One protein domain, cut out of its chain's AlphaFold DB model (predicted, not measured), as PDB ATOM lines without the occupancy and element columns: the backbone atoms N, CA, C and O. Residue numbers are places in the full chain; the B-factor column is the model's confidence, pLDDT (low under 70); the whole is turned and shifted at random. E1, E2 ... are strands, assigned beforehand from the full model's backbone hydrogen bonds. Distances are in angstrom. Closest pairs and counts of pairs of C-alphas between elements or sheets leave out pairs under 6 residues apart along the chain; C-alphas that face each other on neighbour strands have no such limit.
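What this domain is: This is residues 14 to 35 and 77 to 179 of the 184 residues of an uncharacterized protein of Helicobacter sanguini (UniProt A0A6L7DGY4). The model is a single twisted wall of eight strands, E1 to E8 side by side in chain order, with a wide loop, residues 133 to 161, reaching away off the ends of E6 and E7. The printed part has 125 residues with eight named strands and no named helix, class all strand, and the sheet E1 - E2 - E3 - E4 - E5 - E6 - E7 - E8 is antiparallel throughout. It is compact, with a radius of gyration of the C-alphas of 15.6 A, and spans 47 by 32 by 29 A.

Where its parts are: Start with the longest strand, E5, residues 106 to 119, 34.4 A from C-alpha 106 at (51.278, 64.703, 19.403) to C-alpha 119. Before it come E1, residues 14 to 21, from C-alpha 14 at (43.615, 38.292, 26.690), E2, 26 to 35, 30.5 A, E3, 79 to 86, and E4, 89 to 100, 27.3 A. After it come E6, 125 to 132, E7, 162 to 170, and E8, 173 to 178, ending at C-alpha 178 (29.996, 64.684, 18.791).

How they stand to each other: E3 to E8 form a meander, each strand the antiparallel neighbour of the one before. Between E4 and E5 find N 92 and O 115, 2.9 A apart, within hydrogen-bond range; E4 bends by 103 degrees at residue 97. Between E5 and E6 look at N 116 and O 128, 2.9 A. The edge strands are E1, with N 16 and O 30 of E2 at 2.8 A, and E8, with N 168 of E7 and O 175 at 2.8 A. E1 and E8 are apart.

The domain as a whole: The C-alphas farthest apart, those of Glu 23 and Gly 155, are 49.7 A apart. Residues 36 to 76 are not printed; C-alphas 35 and 77 are 7.0 A apart across this cut. The link from E6 to E7 is long, 29 residues. Confidence is under 70 at residues 14 to 15, 77, 98 to 108 and 134 to 161.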
ATOM      1  N   SER A  14      45.033  38.655  26.656       56.22
ATOM      2  CA  SER A  14      43.615  38.292  26.690       56.22
ATOM      3  C   SER A  14      42.985  38.903  27.938       56.22
ATOM      4  O   SER A  14      43.634  38.927  28.983       56.22
ATOM      5  N   ALA A  15      41.762  39.425  27.816       60.53
ATOM      6  CA  ALA A  15      41.087  40.100  28.917       60.53
ATOM      7  C   ALA A  15      41.121  39.224  30.177       60.53
ATOM      8  O   ALA A  15      40.528  38.147  30.216       60.53
ATOM      9  N   LEU A  16      41.878  39.676  31.171       72.44
ATOM     10  CA  LEU A  16      42.004  39.041  32.464       72.44
ATOM     11  C   LEU A  16      40.879  39.585  33.334       72.44
ATOM     12  O   LEU A  16      40.837  40.779  33.645       72.44
ATOM     13  N   GLU A  17      39.954  38.711  33.710       75.44
ATOM     14  CA  GLU A  17      38.978  39.016  34.748       75.44
ATOM     15  C   GLU A  17      39.730  39.114  36.077       75.44
ATOM     16  O   GLU A  17      40.206  38.118  36.616       75.44
ATOM     17  N   VAL A  18      39.911  40.340  36.566       81.50
ATOM     18  CA  VAL A  18      40.654  40.608  37.810       81.50
ATOM     19  C   VAL A  18      39.728  40.683  39.017       81.50
ATOM     20  O   VAL A  18      40.174  40.560  40.155       81.50
ATOM     21  N   TYR A  19      38.435  40.900  38.776       81.88
ATOM     22  CA  TYR A  19      37.419  40.943  39.811       81.88
ATOM     23  C   TYR A  19      36.069  40.531  39.245       81.88
ATOM     24  O   TYR A  19      35.641  41.038  38.206       81.88
ATOM     25  N   ASN A  20      35.375  39.677  39.984       85.94
ATOM     26  CA  ASN A  20      34.003  39.310  39.706       85.94
ATOM     27  C   ASN A  20      33.271  39.077  41.026       85.94
ATOM     28  O   ASN A  20      33.713  38.309  41.880       85.94
ATOM     29  N   ASN A  21      32.178  39.802  41.210       83.31
ATOM     30  CA  ASN A  21      31.257  39.631  42.311       83.31
ATOM     31  C   ASN A  21      29.846  39.563  41.732       83.31
ATOM     32  O   ASN A  21      29.225  40.588  41.436       83.31
ATOM     33  N   GLU A  22      29.367  38.333  41.578       78.88
ATOM     34  CA  GLU A  22      28.055  38.035  41.009       78.88
ATOM     35  C   GLU A  22      26.919  38.606  41.868       78.88
ATOM     36  O   GLU A  22      25.982  39.189  41.328       78.88
ATOM     37  N   GLU A  23      27.039  38.548  43.201       76.19
ATOM     38  CA  GLU A  23      26.030  39.076  44.135       76.19
ATOM     39  C   GLU A  23      25.813  40.587  43.977       76.19
ATOM     40  O   GLU A  23      24.698  41.088  44.119       76.19
ATOM     41  N   LYS A  24      26.879  41.330  43.664       74.94
ATOM     42  CA  LYS A  24      26.844  42.782  43.441       74.94
ATOM     43  C   LYS A  24      26.711  43.154  41.963       74.94
ATOM     44  O   LYS A  24      26.694  44.344  41.645       74.94
ATOM     45  N   GLY A  25      26.642  42.167  41.064       81.56
ATOM     46  CA  GLY A  25      26.635  42.371  39.615       81.56
ATOM     47  C   GLY A  25      27.828  43.197  39.128       81.56
ATOM     48  O   GLY A  25      27.671  44.011  38.214       81.56
ATOM     49  N   ALA A  26      28.978  43.057  39.794       88.06
ATOM     50  CA  ALA A  26      30.162  43.875  39.589       88.06
ATOM     51  C   ALA A  26      31.298  43.042  38.989       88.06
ATOM     52  O   ALA A  26      31.702  42.031  39.559       88.06
ATOM     53  N   LYS A  27      31.848  43.483  37.859       91.25
ATOM     54  CA  LYS A  27      32.914  42.792  37.133       91.25
ATOM     55  C   LYS A  27      33.957  43.785  36.638       91.25
ATOM     56  O   LYS A  27      33.594  44.856  36.154       91.25
ATOM     57  N   VAL A  28      35.238  43.432  36.736       88.38
ATOM     58  CA  VAL A  28      36.357  44.212  36.191       88.38
ATOM     59  C   VAL A  28      37.249  43.312  35.345       88.38
ATOM     60  O   VAL A  28      37.711  42.262  35.790       88.38
ATOM     61  N   GLU A  29      37.518  43.764  34.129       89.50
ATOM     62  CA  GLU A  29      38.379  43.108  33.154       89.50
ATOM     63  C   GLU A  29      39.506  44.056  32.765       89.50
ATOM     64  O   GLU A  29      39.262  45.222  32.456       89.50
ATOM     65  N   VAL A  30      40.735  43.552  32.738       87.06
ATOM     66  CA  VAL A  30      41.909  44.283  32.251       87.06
ATOM     67  C   VAL A  30      42.436  43.569  31.021       87.06
ATOM     68  O   VAL A  30      42.568  42.351  31.015       87.06
ATOM     69  N   TYR A  31      42.738  44.306  29.964       85.94
ATOM     70  CA  TYR A  31      43.225  43.744  28.711       85.94
ATOM     71  C   TYR A  31      44.284  44.653  28.100       85.94
ATOM     72  O   TYR A  31      44.378  45.836  28.420       85.94
ATOM     73  N   GLY A  32      45.073  44.122  27.178       83.25
ATOM     74  CA  GLY A  32      46.038  44.945  26.468       83.25
ATOM     75  C   GLY A  32      46.765  44.195  25.372       83.25
ATOM     76  O   GLY A  32      46.644  42.983  25.219       83.25
ATOM     77  N   ASN A  33      47.540  44.932  24.593       79.38
ATOM     78  CA  ASN A  33      48.477  44.363  23.645       79.38
ATOM     79  C   ASN A  33      49.672  45.293  23.476       79.38
ATOM     80  O   ASN A  33      49.514  46.496  23.272       79.38
ATOM     81  N   ILE A  34      50.862  44.708  23.465       77.38
ATOM     82  CA  ILE A  34      52.079  45.381  23.021       77.38
ATOM     83  C   ILE A  34      52.381  44.840  21.628       77.38
ATOM     84  O   ILE A  34      52.399  43.625  21.420       77.38
ATOM     85  N   ARG A  35      52.541  45.736  20.654       74.62
ATOM     86  CA  ARG A  35      52.779  45.374  19.255       74.62
ATOM     87  C   ARG A  35      54.089  45.993  18.803       74.62
ATOM     88  O   ARG A  35      54.161  47.193  18.571       74.62
ATOM     89  N   ASN A  77      49.063  51.287  17.801       64.31
ATOM     90  CA  ASN A  77      47.977  50.437  18.312       64.31
ATOM     91  C   ASN A  77      48.327  49.579  19.536       64.31
ATOM     92  O   ASN A  77      47.546  48.704  19.933       64.31
ATOM     93  N   SER A  78      49.501  49.778  20.133       75.06
ATOM     94  CA  SER A  78      49.798  49.212  21.445       75.06
ATOM     95  C   SER A  78      48.935  49.906  22.498       75.06
ATOM     96  O   SER A  78      48.921  51.135  22.586       75.06
ATOM     97  N   ARG A  79      48.199  49.115  23.281       83.31
ATOM     98  CA  ARG A  79      47.144  49.609  24.170       83.31
ATOM     99  C   ARG A  79      47.035  48.807  25.456       83.31
ATOM    100  O   ARG A  79      47.320  47.610  25.478       83.31
ATOM    101  N   LEU A  80      46.567  49.474  26.502       87.00
ATOM    102  CA  LEU A  80      46.195  48.887  27.783       87.00
ATOM    103  C   LEU A  80      44.838  49.453  28.182       87.00
ATOM    104  O   LEU A  80      44.665  50.668  28.204       87.00
ATOM    105  N   GLY A  81      43.881  48.594  28.502       89.38
ATOM    106  CA  GLY A  81      42.535  49.010  28.852       89.38
ATOM    107  C   GLY A  81      41.944  48.223  30.006       89.38
ATOM    108  O   GLY A  81      42.371  47.117  30.335       89.38
ATOM    109  N   ALA A  82      40.938  48.825  30.620       90.44
ATOM    110  CA  ALA A  82      40.130  48.231  31.659       90.44
ATOM    111  C   ALA A  82      38.654  48.514  31.390       90.44
ATOM    112  O   ALA A  82      38.259  49.632  31.043       90.44
ATOM    113  N   LYS A  83      37.831  47.489  31.579       92.88
ATOM    114  CA  LYS A  83      36.376  47.574  31.547       92.88
ATOM    115  C   LYS A  83      35.849  47.214  32.914       92.88
ATOM    116  O   LYS A  83      36.281  46.232  33.506       92.88
ATOM    117  N   PHE A  84      34.897  47.991  33.397       92.06
ATOM    118  CA  PHE A  84      34.181  47.670  34.616       92.06
ATOM    119  C   PHE A  84      32.685  47.719  34.350       92.06
ATOM    120  O   PHE A  84      32.194  48.606  33.659       92.06
ATOM    121  N   THR A  85      31.963  46.750  34.888       92.69
ATOM    122  CA  THR A  85      30.511  46.648  34.780       92.69
ATOM    123  C   THR A  85      29.947  46.550  36.182       92.69
ATOM    124  O   THR A  85      30.445  45.756  36.971       92.69
ATOM    125  N   ILE A  86      28.948  47.368  36.505       92.31
ATOM    126  CA  ILE A  86      28.218  47.318  37.774       92.31
ATOM    127  C   ILE A  86      26.732  47.469  37.453       92.31
ATOM    128  O   ILE A  86      26.258  48.557  37.113       92.31
ATOM    129  N   GLY A  87      25.990  46.364  37.518       90.94
ATOM    130  CA  GLY A  87      24.579  46.327  37.136       90.94
ATOM    131  C   GLY A  87      24.359  46.807  35.695       90.94
ATOM    132  O   GLY A  87      24.787  46.164  34.743       90.94
ATOM    133  N   LYS A  88      23.679  47.950  35.529       93.06
ATOM    134  CA  LYS A  88      23.373  48.564  34.219       93.06
ATOM    135  C   LYS A  88      24.440  49.547  33.725       93.06
ATOM    136  O   LYS A  88      24.307  50.090  32.627       93.06
ATOM    137  N   PHE A  89      25.459  49.809  34.535       94.31
ATOM    138  CA  PHE A  89      26.539  50.723  34.200       94.31
ATOM    139  C   PHE A  89      27.746  49.954  33.667       94.31
ATOM    140  O   PHE A  89      28.164  48.961  34.258       94.31
ATOM    141  N   LEU A  90      28.335  50.453  32.587       95.12
ATOM    142  CA  LEU A  90      29.616  50.014  32.055       95.12
ATOM    143  C   LEU A  90      30.535  51.224  31.964       95.12
ATOM    144  O   LEU A  90      30.164  52.244  31.395       95.12
ATOM    145  N   GLY A  91      31.746  51.102  32.479       93.75
ATOM    146  CA  GLY A  91      32.812  52.054  32.235       93.75
ATOM    147  C   GLY A  91      33.955  51.406  31.477       93.75
ATOM    148  O   GLY A  91      34.238  50.215  31.626       93.75
ATOM    149  N   HIS A  92      34.597  52.202  30.632       94.00
ATOM    150  CA  HIS A  92      35.667  51.741  29.774       94.00
ATOM    151  C   HIS A  92      36.750  52.806  29.662       94.00
ATOM    152  O   HIS A  92      36.485  53.943  29.264       94.00
ATOM    153  N   ILE A  93      37.971  52.416  30.010       91.81
ATOM    154  CA  ILE A  93      39.162  53.247  29.909       91.81
ATOM    155  C   ILE A  93      40.206  52.466  29.113       91.81
ATOM    156  O   ILE A  93      40.491  51.320  29.439       91.81
ATOM    157  N   GLU A  94      40.778  53.073  28.082       88.25
ATOM    158  CA  GLU A  94      41.845  52.499  27.263       88.25
ATOM    159  C   GLU A  94      42.909  53.565  26.998       88.25
ATOM    160  O   GLU A  94      42.600  54.649  26.506       88.25
ATOM    161  N   LEU A  95      44.161  53.246  27.314       85.31
ATOM    162  CA  LEU A  95      45.348  54.035  27.013       85.31
ATOM    163  C   LEU A  95      46.039  53.483  25.765       85.31
ATOM    164  O   LEU A  95      46.110  52.269  25.571       85.31
ATOM    165  N   GLY A  96      46.566  54.380  24.937       80.12
ATOM    166  CA  GLY A  96      47.347  54.080  23.739       80.12
ATOM    167  C   GLY A  96      48.714  54.726  23.811       80.12
ATOM    168  O   GLY A  96      48.836  55.806  24.383       80.12
ATOM    169  N   LEU A  97      49.730  54.079  23.234       71.19
ATOM    170  CA  LEU A  97      51.108  54.593  23.257       71.19
ATOM    171  C   LEU A  97      51.317  55.869  22.432       71.19
ATOM    172  O   LEU A  97      52.281  56.582  22.682       71.19
ATOM    173  N   GLN A  98      50.459  56.140  21.448       67.25
ATOM    174  CA  GLN A  98      50.602  57.291  20.564       67.25
ATOM    175  C   GLN A  98      49.216  57.853  20.242       67.25
ATOM    176  O   GLN A  98      48.619  57.548  19.213       67.25
ATOM    177  N   GLU A  99      48.689  58.642  21.172       60.62
ATOM    178  CA  GLU A  99      47.443  59.394  21.018       60.62
ATOM    179  C   GLU A  99      47.748  60.897  21.131       60.62
ATOM    180  O   GLU A  99      48.768  61.273  21.717       60.62
ATOM    181  N   PRO A 100      46.884  61.788  20.612       53.78
ATOM    182  CA  PRO A 100      46.932  63.193  20.997       53.78
ATOM    183  C   PRO A 100      46.771  63.274  22.522       53.78
ATOM    184  O   PRO A 100      45.744  62.850  23.068       53.78
ATOM    185  N   GLY A 101      47.805  63.744  23.219       45.72
ATOM    186  CA  GLY A 101      47.790  63.883  24.670       45.72
ATOM    187  C   GLY A 101      46.690  64.851  25.119       45.72
ATOM    188  O   GLY A 101      46.320  65.767  24.388       45.72
ATOM    189  N   ILE A 102      46.193  64.698  26.355       49.91
ATOM    190  CA  ILE A 102      45.217  65.638  26.958       49.91
ATOM    191  C   ILE A 102      45.740  67.089  26.953       49.91
ATOM    192  O   ILE A 102      44.951  68.028  26.943       49.91
ATOM    193  N   LEU A 103      47.065  67.268  26.933       48.28
ATOM    194  CA  LEU A 103      47.750  68.564  26.922       48.28
ATOM    195  C   LEU A 103      48.229  69.001  25.521       48.28
ATOM    196  O   LEU A 103      49.002  69.947  25.415       48.28
ATOM    197  N   GLY A 104      47.785  68.332  24.449       48.97
ATOM    198  CA  GLY A 104      48.063  68.742  23.068       48.97
ATOM    199  C   GLY A 104      49.418  68.305  22.499       48.97
ATOM    200  O   GLY A 104      49.792  68.758  21.419       48.97
ATOM    201  N   SER A 105      50.164  67.427  23.177       50.50
ATOM    202  CA  SER A 105      51.347  66.799  22.585       50.50
ATOM    203  C   SER A 105      50.935  65.684  21.620       50.50
ATOM    204  O   SER A 105      50.189  64.761  21.960       50.50
ATOM    205  N   ASN A 106      51.427  65.766  20.386       55.62
ATOM    206  CA  ASN A 106      51.278  64.703  19.403       55.62
ATOM    207  C   ASN A 106      52.395  63.685  19.649       55.62
ATOM    208  O   ASN A 106      53.550  63.995  19.359       55.62
ATOM    209  N   ASN A 107      52.030  62.501  20.160       58.97
ATOM    210  CA  ASN A 107      52.857  61.295  20.380       58.97
ATOM    211  C   ASN A 107      53.136  60.886  21.834       58.97
ATOM    212  O   ASN A 107      54.128  60.203  22.082       58.97
ATOM    213  N   ASP A 108      52.253  61.225  22.770       66.38
ATOM    214  CA  ASP A 108      52.349  60.720  24.139       66.38
ATOM    215  C   ASP A 108      51.324  59.616  24.421       66.38
ATOM    216  O   ASP A 108      50.379  59.375  23.659       66.38
ATOM    217  N   VAL A 109      51.511  58.949  25.563       72.44
ATOM    218  CA  VAL A 109      50.494  58.060  26.122       72.44
ATOM    219  C   VAL A 109      49.230  58.876  26.377       72.44
ATOM    220  O   VAL A 109      49.232  59.818  27.169       72.44
ATOM    221  N   GLY A 110      48.133  58.500  25.727       76.00
ATOM    222  CA  GLY A 110      46.863  59.208  25.843       76.00
ATOM    223  C   GLY A 110      45.672  58.266  25.878       76.00
ATOM    224  O   GLY A 110      45.778  57.068  25.609       76.00
ATOM    225  N   PHE A 111      44.509  58.810  26.235       79.81
ATOM    226  CA  PHE A 111      43.277  58.031  26.272       79.81
ATOM    227  C   PHE A 111      42.768  57.781  24.861       79.81
ATOM    228  O   PHE A 111      42.350  58.708  24.168       79.81
ATOM    229  N   ARG A 112      42.736  56.510  24.480       80.31
ATOM    230  CA  ARG A 112      42.020  56.018  23.307       80.31
ATOM    231  C   ARG A 112      40.529  56.064  23.585       80.31
ATOM    232  O   ARG A 112      39.773  56.714  22.868       80.31
ATOM    233  N   LEU A 113      40.123  55.427  24.679       86.38
ATOM    234  CA  LEU A 113      38.740  55.346  25.126       86.38
ATOM    235  C   LEU A 113      38.659  55.823  26.572       86.38
ATOM    236  O   LEU A 113      39.497  55.481  27.402       86.38
ATOM    237  N   MET A 114      37.647  56.622  26.870       91.00
ATOM    238  CA  MET A 114      37.300  57.016  28.228       91.00
ATOM    239  C   MET A 114      35.819  57.352  28.237       91.00
ATOM    240  O   MET A 114      35.436  58.484  27.942       91.00
ATOM    241  N   TYR A 115      34.975  56.365  28.510       93.69
ATOM    242  CA  TYR A 115      33.534  56.569  28.479       93.69
ATOM    243  C   TYR A 115      32.797  55.730  29.517       93.69
ATOM    244  O   TYR A 115      33.241  54.656  29.924       93.69
ATOM    245  N   GLY A 116      31.636  56.242  29.914       95.50
ATOM    246  CA  GLY A 116      30.616  55.516  30.654       95.50
ATOM    247  C   GLY A 116      29.419  55.221  29.757       95.50
ATOM    248  O   GLY A 116      29.100  55.991  28.853       95.50
ATOM    249  N   GLN A 117      28.749  54.108  30.011       96.00
ATOM    250  CA  GLN A 117      27.535  53.690  29.334       96.00
ATOM    251  C   GLN A 117      26.518  53.218  30.371       96.00
ATOM    252  O   GLN A 117      26.848  52.441  31.264       96.00
ATOM    253  N   TYR A 118      25.269  53.638  30.217       95.44
ATOM    254  CA  TYR A 118      24.148  53.138  31.000       95.44
ATOM    255  C   TYR A 118      23.122  52.481  30.077       95.44
ATOM    256  O   TYR A 118      22.679  53.096  29.104       95.44
ATOM    257  N   THR A 119      22.758  51.228  30.364       94.19
ATOM    258  CA  THR A 119      21.703  50.516  29.630       94.19
ATOM    259  C   THR A 119      20.361  50.651  30.336       94.19
ATOM    260  O   THR A 119      20.218  50.325  31.512       94.19
ATOM    261  N   PHE A 120      19.346  51.089  29.601       93.44
ATOM    262  CA  PHE A 120      17.964  51.129  30.067       93.44
ATOM    263  C   PHE A 120      17.227  49.807  29.788       93.44
ATOM    264  O   PHE A 120      16.015  49.736  29.977       93.44
ATOM    265  N   GLY A 121      17.939  48.748  29.381       88.50
ATOM    266  CA  GLY A 121      17.328  47.506  28.908       88.50
ATOM    267  C   GLY A 121      16.720  47.722  27.525       88.50
ATOM    268  O   GLY A 121      17.408  48.181  26.614       88.50
ATOM    269  N   ASP A 122      15.424  47.458  27.387       89.88
ATOM    270  CA  ASP A 122      14.713  47.553  26.103       89.88
ATOM    271  C   ASP A 122      14.592  48.992  25.574       89.88
ATOM    272  O   ASP A 122      14.372  49.208  24.385       89.88
ATOM    273  N   TYR A 123      14.799  49.993  26.434       91.12
ATOM    274  CA  TYR A 123      14.740  51.416  26.075       91.12
ATOM    275  C   TYR A 123      16.075  51.973  25.556       91.12
ATOM    276  O   TYR A 123      16.255  53.189  25.456       91.12
ATOM    277  N   GLY A 124      17.024  51.095  25.229       92.19
ATOM    278  CA  GLY A 124      18.298  51.467  24.632       92.19
ATOM    279  C   GLY A 124      19.388  51.789  25.650       92.19
ATOM    280  O   GLY A 124      19.360  51.356  26.803       92.19
ATOM    281  N   LYS A 125      20.400  52.533  25.206       95.12
ATOM    282  CA  LYS A 125      21.603  52.850  25.983       95.12
ATOM    283  C   LYS A 125      22.073  54.274  25.726       95.12
ATOM    284  O   LYS A 125      22.011  54.746  24.593       95.12
ATOM    285  N   VAL A 126      22.581  54.924  26.767       95.50
ATOM    286  CA  VAL A 126      23.296  56.203  26.658       95.50
ATOM    287  C   VAL A 126      24.776  55.962  26.914       95.50
ATOM    288  O   VAL A 126      25.125  55.288  27.881       95.50
ATOM    289  N   THR A 127      25.630  56.538  26.074       94.44
ATOM    290  CA  THR A 127      27.089  56.528  26.219       94.44
ATOM    291  C   THR A 127      27.594  57.960  26.281       94.44
ATOM    292  O   THR A 127      27.236  58.772  25.433       94.44
ATOM    293  N   PHE A 128      28.453  58.270  27.246       93.88
ATOM    294  CA  PHE A 128      29.085  59.578  27.370       93.88
ATOM    295  C   PHE A 128      30.592  59.434  27.575       93.88
ATOM    296  O   PHE A 128      31.035  58.664  28.429       93.88
ATOM    297  N   GLY A 129      31.369  60.194  26.806       90.12
ATOM    298  CA  GLY A 129      32.824  60.265  26.916       90.12
ATOM    299  C   GLY A 129      33.530  60.118  25.571       90.12
ATOM    300  O   GLY A 129      32.912  60.245  24.513       90.12
ATOM    301  N   LYS A 130      34.839  59.856  25.608       87.44
ATOM    302  CA  LYS A 130      35.670  59.638  24.420       87.44
ATOM    303  C   LYS A 130      35.511  58.203  23.923       87.44
ATOM    304  O   LYS A 130      35.940  57.258  24.587       87.44
ATOM    305  N   THR A 131      34.893  58.035  22.756       86.00
ATOM    306  CA  THR A 131      34.681  56.728  22.110       86.00
ATOM    307  C   THR A 131      34.643  56.860  20.583       86.00
ATOM    308  O   THR A 131      34.819  57.961  20.059       86.00
ATOM    309  N   ASN A 132      34.449  55.760  19.855       79.44
ATOM    310  CA  ASN A 132      34.327  55.759  18.392       79.44
ATOM    311  C   ASN A 132      33.007  56.407  17.950       79.44
ATOM    312  O   ASN A 132      31.960  56.165  18.553       79.44
ATOM    313  N   THR A 133      33.038  57.233  16.904       76.88
ATOM    314  CA  THR A 133      31.825  57.829  16.322       76.88
ATOM    315  C   THR A 133      30.878  56.751  15.757       76.88
ATOM    316  O   THR A 133      31.341  55.731  15.246       76.88
ATOM    317  N   PRO A 134      29.542  56.934  15.805       69.44
ATOM    318  CA  PRO A 134      28.579  55.924  15.338       69.44
ATOM    319  C   PRO A 134      28.597  55.659  13.827       69.44
ATOM    320  O   PRO A 134      27.983  54.706  13.365       69.44
ATOM    321  N   THR A 135      29.296  56.490  13.051       64.19
ATOM    322  CA  THR A 135      29.484  56.346  11.598       64.19
ATOM    323  C   THR A 135      30.353  55.143  11.212       64.19
ATOM    324  O   THR A 135      30.571  54.888  10.029       64.19
ATOM    325  N   VAL A 136      30.864  54.401  12.196       57.78
ATOM    326  CA  VAL A 136      31.672  53.200  11.999       57.78
ATOM    327  C   VAL A 136      30.799  52.030  11.541       57.78
ATOM    328  O   VAL A 136      30.070  51.426  12.324       57.78
ATOM    329  N   VAL A 137      30.961  51.626  10.283       50.34
ATOM    330  CA  VAL A 137      30.686  50.244   9.877       50.34
ATOM    331  C   VAL A 137      31.888  49.413  10.327       50.34
ATOM    332  O   VAL A 137      32.979  49.517   9.766       50.34
ATOM    333  N   THR A 138      31.700  48.596  11.362       50.03
ATOM    334  CA  THR A 138      32.744  47.785  12.021       50.03
ATOM    335  C   THR A 138      33.526  46.860  11.076       50.03
ATOM    336  O   THR A 138      34.616  46.429  11.430       50.03
ATOM    337  N   GLY A 139      33.021  46.598   9.866       44.75
ATOM    338  CA  GLY A 139      33.682  45.782   8.841       44.75
ATOM    339  C   GLY A 139      34.796  46.466   8.032       44.75
ATOM    340  O   GLY A 139      35.532  45.765   7.347       44.75
ATOM    341  N   PHE A 140      34.951  47.797   8.098       43.38
ATOM    342  CA  PHE A 140      35.957  48.534   7.302       43.38
ATOM    343  C   PHE A 140      37.122  49.104   8.126       43.38
ATOM    344  O   PHE A 140      38.045  49.707   7.577       43.38
ATOM    345  N   VAL A 141      37.112  48.899   9.445       49.31
ATOM    346  CA  VAL A 141      38.188  49.340  10.336       49.31
ATOM    347  C   VAL A 141      39.221  48.225  10.450       49.31
ATOM    348  O   VAL A 141      39.059  47.281  11.220       49.31
ATOM    349  N   ASN A 142      40.287  48.313   9.655       45.78
ATOM    350  CA  ASN A 142      41.380  47.355   9.737       45.78
ATOM    351  C   ASN A 142      42.385  47.770  10.827       45.78
ATOM    352  O   ASN A 142      43.310  48.534  10.570       45.78
ATOM    353  N   ASP A 143      42.207  47.237  12.037       49.44
ATOM    354  CA  ASP A 143      43.107  47.423  13.194       49.44
ATOM    355  C   ASP A 143      44.401  46.569  13.083       49.44
ATOM    356  O   ASP A 143      45.172  46.442  14.043       49.44
ATOM    357  N   VAL A 144      44.620  45.918  11.928       47.88
ATOM    358  CA  VAL A 144      45.722  44.969  11.672       47.88
ATOM    359  C   VAL A 144      46.896  45.621  10.929       47.88
ATOM    360  O   VAL A 144      48.025  45.164  11.079       47.88
ATOM    361  N   MET A 145      46.681  46.707  10.172       45.75
ATOM    362  CA  MET A 145      47.725  47.319   9.335       45.75
ATOM    363  C   MET A 145      48.104  48.733   9.806       45.75
ATOM    364  O   MET A 145      47.360  49.683   9.601       45.75
ATOM    365  N   ALA A 146      49.294  48.825  10.412       43.38
ATOM    366  CA  ALA A 146      50.207  49.967  10.615       43.38
ATOM    367  C   ALA A 146      49.722  51.301  11.232       43.38
ATOM    368  O   ALA A 146      50.541  51.978  11.852       43.38
ATOM    369  N   THR A 147      48.459  51.705  11.129       48.25
ATOM    370  CA  THR A 147      48.018  53.040  11.566       48.25
ATOM    371  C   THR A 147      46.660  52.984  12.245       48.25
ATOM    372  O   THR A 147      45.615  52.874  11.605       48.25
ATOM    373  N   ASP A 148      46.694  53.092  13.569       51.38
ATOM    374  CA  ASP A 148      45.548  53.128  14.475       51.38
ATOM    375  C   ASP A 148      44.741  54.434  14.394       51.38
ATOM    376  O   ASP A 148      44.612  55.178  15.368       51.38
ATOM    377  N   ASN A 149      44.209  54.745  13.215       45.50
ATOM    378  CA  ASN A 149      43.297  55.882  13.070       45.50
ATOM    379  C   ASN A 149      41.974  55.529  12.399       45.50
ATOM    380  O   ASN A 149      41.252  56.414  11.954       45.50
ATOM    381  N   GLY A 150      41.658  54.238  12.329       47.06
ATOM    382  CA  GLY A 150      40.461  53.776  11.659       47.06
ATOM    383  C   GLY A 150      40.545  53.917  10.138       47.06
ATOM    384  O   GLY A 150      40.763  54.991   9.598       47.06
ATOM    385  N   ALA A 151      40.373  52.791   9.448       42.28
ATOM    386  CA  ALA A 151      40.180  52.713   8.001       42.28
ATOM    387  C   ALA A 151      41.130  53.595   7.154       42.28
ATOM    388  O   ALA A 151      40.691  54.518   6.480       42.28
ATOM    389  N   TRP A 152      42.424  53.271   7.093       42.44
ATOM    390  CA  TRP A 152      43.299  53.775   6.021       42.44
ATOM    391  C   TRP A 152      43.192  52.857   4.792       42.44
ATOM    392  O   TRP A 152      44.111  52.110   4.467       42.44
ATOM    393  N   GLY A 153      42.016  52.840   4.161       40.72
ATOM    394  CA  GLY A 153      41.757  52.135   2.898       40.72
ATOM    395  C   GLY A 153      41.639  53.104   1.717       40.72
ATOM    396  O   GLY A 153      41.390  54.291   1.913       40.72
ATOM    397  N   PHE A 154      41.806  52.612   0.481       36.66
ATOM    398  CA  PHE A 154      41.609  53.405  -0.745       36.66
ATOM    399  C   PHE A 154      40.234  54.100  -0.724       36.66
ATOM    400  O   PHE A 154      39.204  53.431  -0.735       36.66
ATOM    401  N   GLY A 155      40.222  55.437  -0.684       41.00
ATOM    402  CA  GLY A 155      38.994  56.241  -0.670       41.00
ATOM    403  C   GLY A 155      38.264  56.311   0.678       41.00
ATOM    404  O   GLY A 155      37.125  56.770   0.723       41.00
ATOM    405  N   ALA A 156      38.885  55.869   1.773       39.03
ATOM    406  CA  ALA A 156      38.277  55.942   3.092       39.03
ATOM    407  C   ALA A 156      38.174  57.398   3.573       39.03
ATOM    408  O   ALA A 156      39.168  58.119   3.668       39.03
ATOM    409  N   LEU A 157      36.954  57.829   3.895       42.25
ATOM    410  CA  LEU A 157      36.748  59.041   4.676       42.25
ATOM    411  C   LEU A 157      37.326  58.793   6.086       42.25
ATOM    412  O   LEU A 157      37.072  57.721   6.643       42.25
ATOM    413  N   PRO A 158      38.060  59.745   6.695       47.66
ATOM    414  CA  PRO A 158      38.576  59.633   8.062       47.66
ATOM    415  C   PRO A 158      37.438  59.792   9.090       47.66
ATOM    416  O   PRO A 158      37.437  60.687   9.928       47.66
ATOM    417  N   ILE A 159      36.412  58.944   8.998       47.84
ATOM    418  CA  ILE A 159      35.177  59.003   9.800       47.84
ATOM    419  C   ILE A 159      35.218  58.078  11.019       47.84
ATOM    420  O   ILE A 159      34.205  57.920  11.698       47.84
ATOM    421  N   SER A 160      36.372  57.465  11.294       53.81
ATOM    422  CA  SER A 160      36.610  56.574  12.433       53.81
ATOM    423  C   SER A 160      37.522  57.245  13.465       53.81
ATOM    424  O   SER A 160      38.537  56.693  13.887       53.81
ATOM    425  N   VAL A 161      37.154  58.458  13.866       66.62
ATOM    426  CA  VAL A 161      37.888  59.235  14.868       66.62
ATOM    427  C   VAL A 161      37.301  59.002  16.260       66.62
ATOM    428  O   VAL A 161      36.084  59.013  16.453       66.62
ATOM    429  N   ARG A 162      38.169  58.785  17.252       78.25
ATOM    430  CA  ARG A 162      37.778  58.716  18.667       78.25
ATOM    431  C   ARG A 162      37.588  60.135  19.188       78.25
ATOM    432  O   ARG A 162      38.552  60.892  19.266       78.25
ATOM    433  N   LYS A 163      36.359  60.497  19.552       78.94
ATOM    434  CA  LYS A 163      35.989  61.852  19.992       78.94
ATOM    435  C   LYS A 163      35.145  61.815  21.254       78.94
ATOM    436  O   LYS A 163      34.476  60.808  21.507       78.94
ATOM    437  N   PHE A 164      35.172  62.901  22.030       85.75
ATOM    438  CA  PHE A 164      34.189  63.089  23.091       85.75
ATOM    439  C   PHE A 164      32.808  63.273  22.479       85.75
ATOM    440  O   PHE A 164      32.630  63.963  21.476       85.75
ATOM    441  N   GLN A 165      31.833  62.587  23.059       88.44
ATOM    442  CA  GLN A 165      30.481  62.561  22.530       88.44
ATOM    443  C   GLN A 165      29.469  62.080  23.564       88.44
ATOM    444  O   GLN A 165      29.804  61.370  24.516       88.44
ATOM    445  N   LEU A 166      28.213  62.446  23.321       92.06
ATOM    446  CA  LEU A 166      27.029  61.887  23.956       92.06
ATOM    447  C   LEU A 166      26.259  61.100  22.895       92.06
ATOM    448  O   LEU A 166      25.774  61.686  21.931       92.06
ATOM    449  N   GLN A 167      26.148  59.787  23.067       91.88
ATOM    450  CA  GLN A 167      25.421  58.899  22.164       91.88
ATOM    451  C   GLN A 167      24.186  58.329  22.850       91.88
ATOM    452  O   GLN A 167      24.237  57.945  24.018       91.88
ATOM    453  N   TYR A 168      23.110  58.187  22.089       91.75
ATOM    454  CA  TYR A 168      21.957  57.378  22.443       91.75
ATOM    455  C   TYR A 168      21.707  56.350  21.342       91.75
ATOM    456  O   TYR A 168      21.606  56.708  20.168       91.75
ATOM    457  N   SER A 169      21.607  55.077  21.722       91.00
ATOM    458  CA  SER A 169      21.312  53.984  20.798       91.00
ATOM    459  C   SER A 169      20.067  53.225  21.236       91.00
ATOM    460  O   SER A 169      19.985  52.788  22.383       91.00
ATOM    461  N   ILE A 170      19.145  52.988  20.305       93.19
ATOM    462  CA  ILE A 170      17.939  52.180  20.507       93.19
ATOM    463  C   ILE A 170      17.594  51.432  19.208       93.19
ATOM    464  O   ILE A 170      17.699  51.994  18.123       93.19
ATOM    465  N   PHE A 171      17.238  50.146  19.302       87.12
ATOM    466  CA  PHE A 171      16.843  49.293  18.161       87.12
ATOM    467  C   PHE A 171      17.777  49.349  16.933       87.12
ATOM    468  O   PHE A 171      17.329  49.325  15.791       87.12
ATOM    469  N   GLY A 172      19.090  49.443  17.159       80.06
ATOM    470  CA  GLY A 172      20.089  49.517  16.084       80.06
ATOM    471  C   GLY A 172      20.263  50.907  15.459       80.06
ATOM    472  O   GLY A 172      21.234  51.116  14.737       80.06
ATOM    473  N   ALA A 173      19.408  51.877  15.785       83.25
ATOM    474  CA  ALA A 173      19.626  53.282  15.462       83.25
ATOM    475  C   ALA A 173      20.499  53.942  16.537       83.25
ATOM    476  O   ALA A 173      20.350  53.666  17.729       83.25
ATOM    477  N   THR A 174      21.405  54.829  16.123       85.00
ATOM    478  CA  THR A 174      22.222  55.637  17.039       85.00
ATOM    479  C   THR A 174      22.188  57.094  16.616       85.00
ATOM    480  O   THR A 174      22.424  57.409  15.452       85.00
ATOM    481  N   ILE A 175      21.935  57.976  17.577       87.38
ATOM    482  CA  ILE A 175      22.085  59.425  17.439       87.38
ATOM    483  C   ILE A 175      23.201  59.849  18.389       87.38
ATOM    484  O   ILE A 175      23.266  59.371  19.521       87.38
ATOM    485  N   ALA A 176      24.090  60.733  17.940       86.50
ATOM    486  CA  ALA A 176      25.172  61.239  18.771       86.50
ATOM    487  C   ALA A 176      25.402  62.733  18.568       86.50
ATOM    488  O   ALA A 176      25.378  63.229  17.443       86.50
ATOM    489  N   LEU A 177      25.679  63.420  19.673       88.06
ATOM    490  CA  LEU A 177      26.285  64.743  19.690       88.06
ATOM    491  C   LEU A 177      27.784  64.540  19.865       88.06
ATOM    492  O   LEU A 177      28.220  63.996  20.879       88.06
ATOM    493  N   ILE A 178      28.556  64.926  18.857       85.44
ATOM    494  CA  ILE A 178      29.996  64.684  18.791       85.44
ATOM    495  C   ILE A 178      30.697  66.027  18.906       85.44
ATOM    496  O   ILE A 178      30.270  66.995  18.280       85.44
ATOM    497  N   GLU A 179      31.769  66.075  19.693       80.56
ATOM    498  CA  GLU A 179      32.646  67.236  19.755       80.56
ATOM    499  C   GLU A 179      33.115  67.620  18.346       80.56
ATOM    500  O   GLU A 179      33.755  66.836  17.623       80.56
TER     501      GLU A 179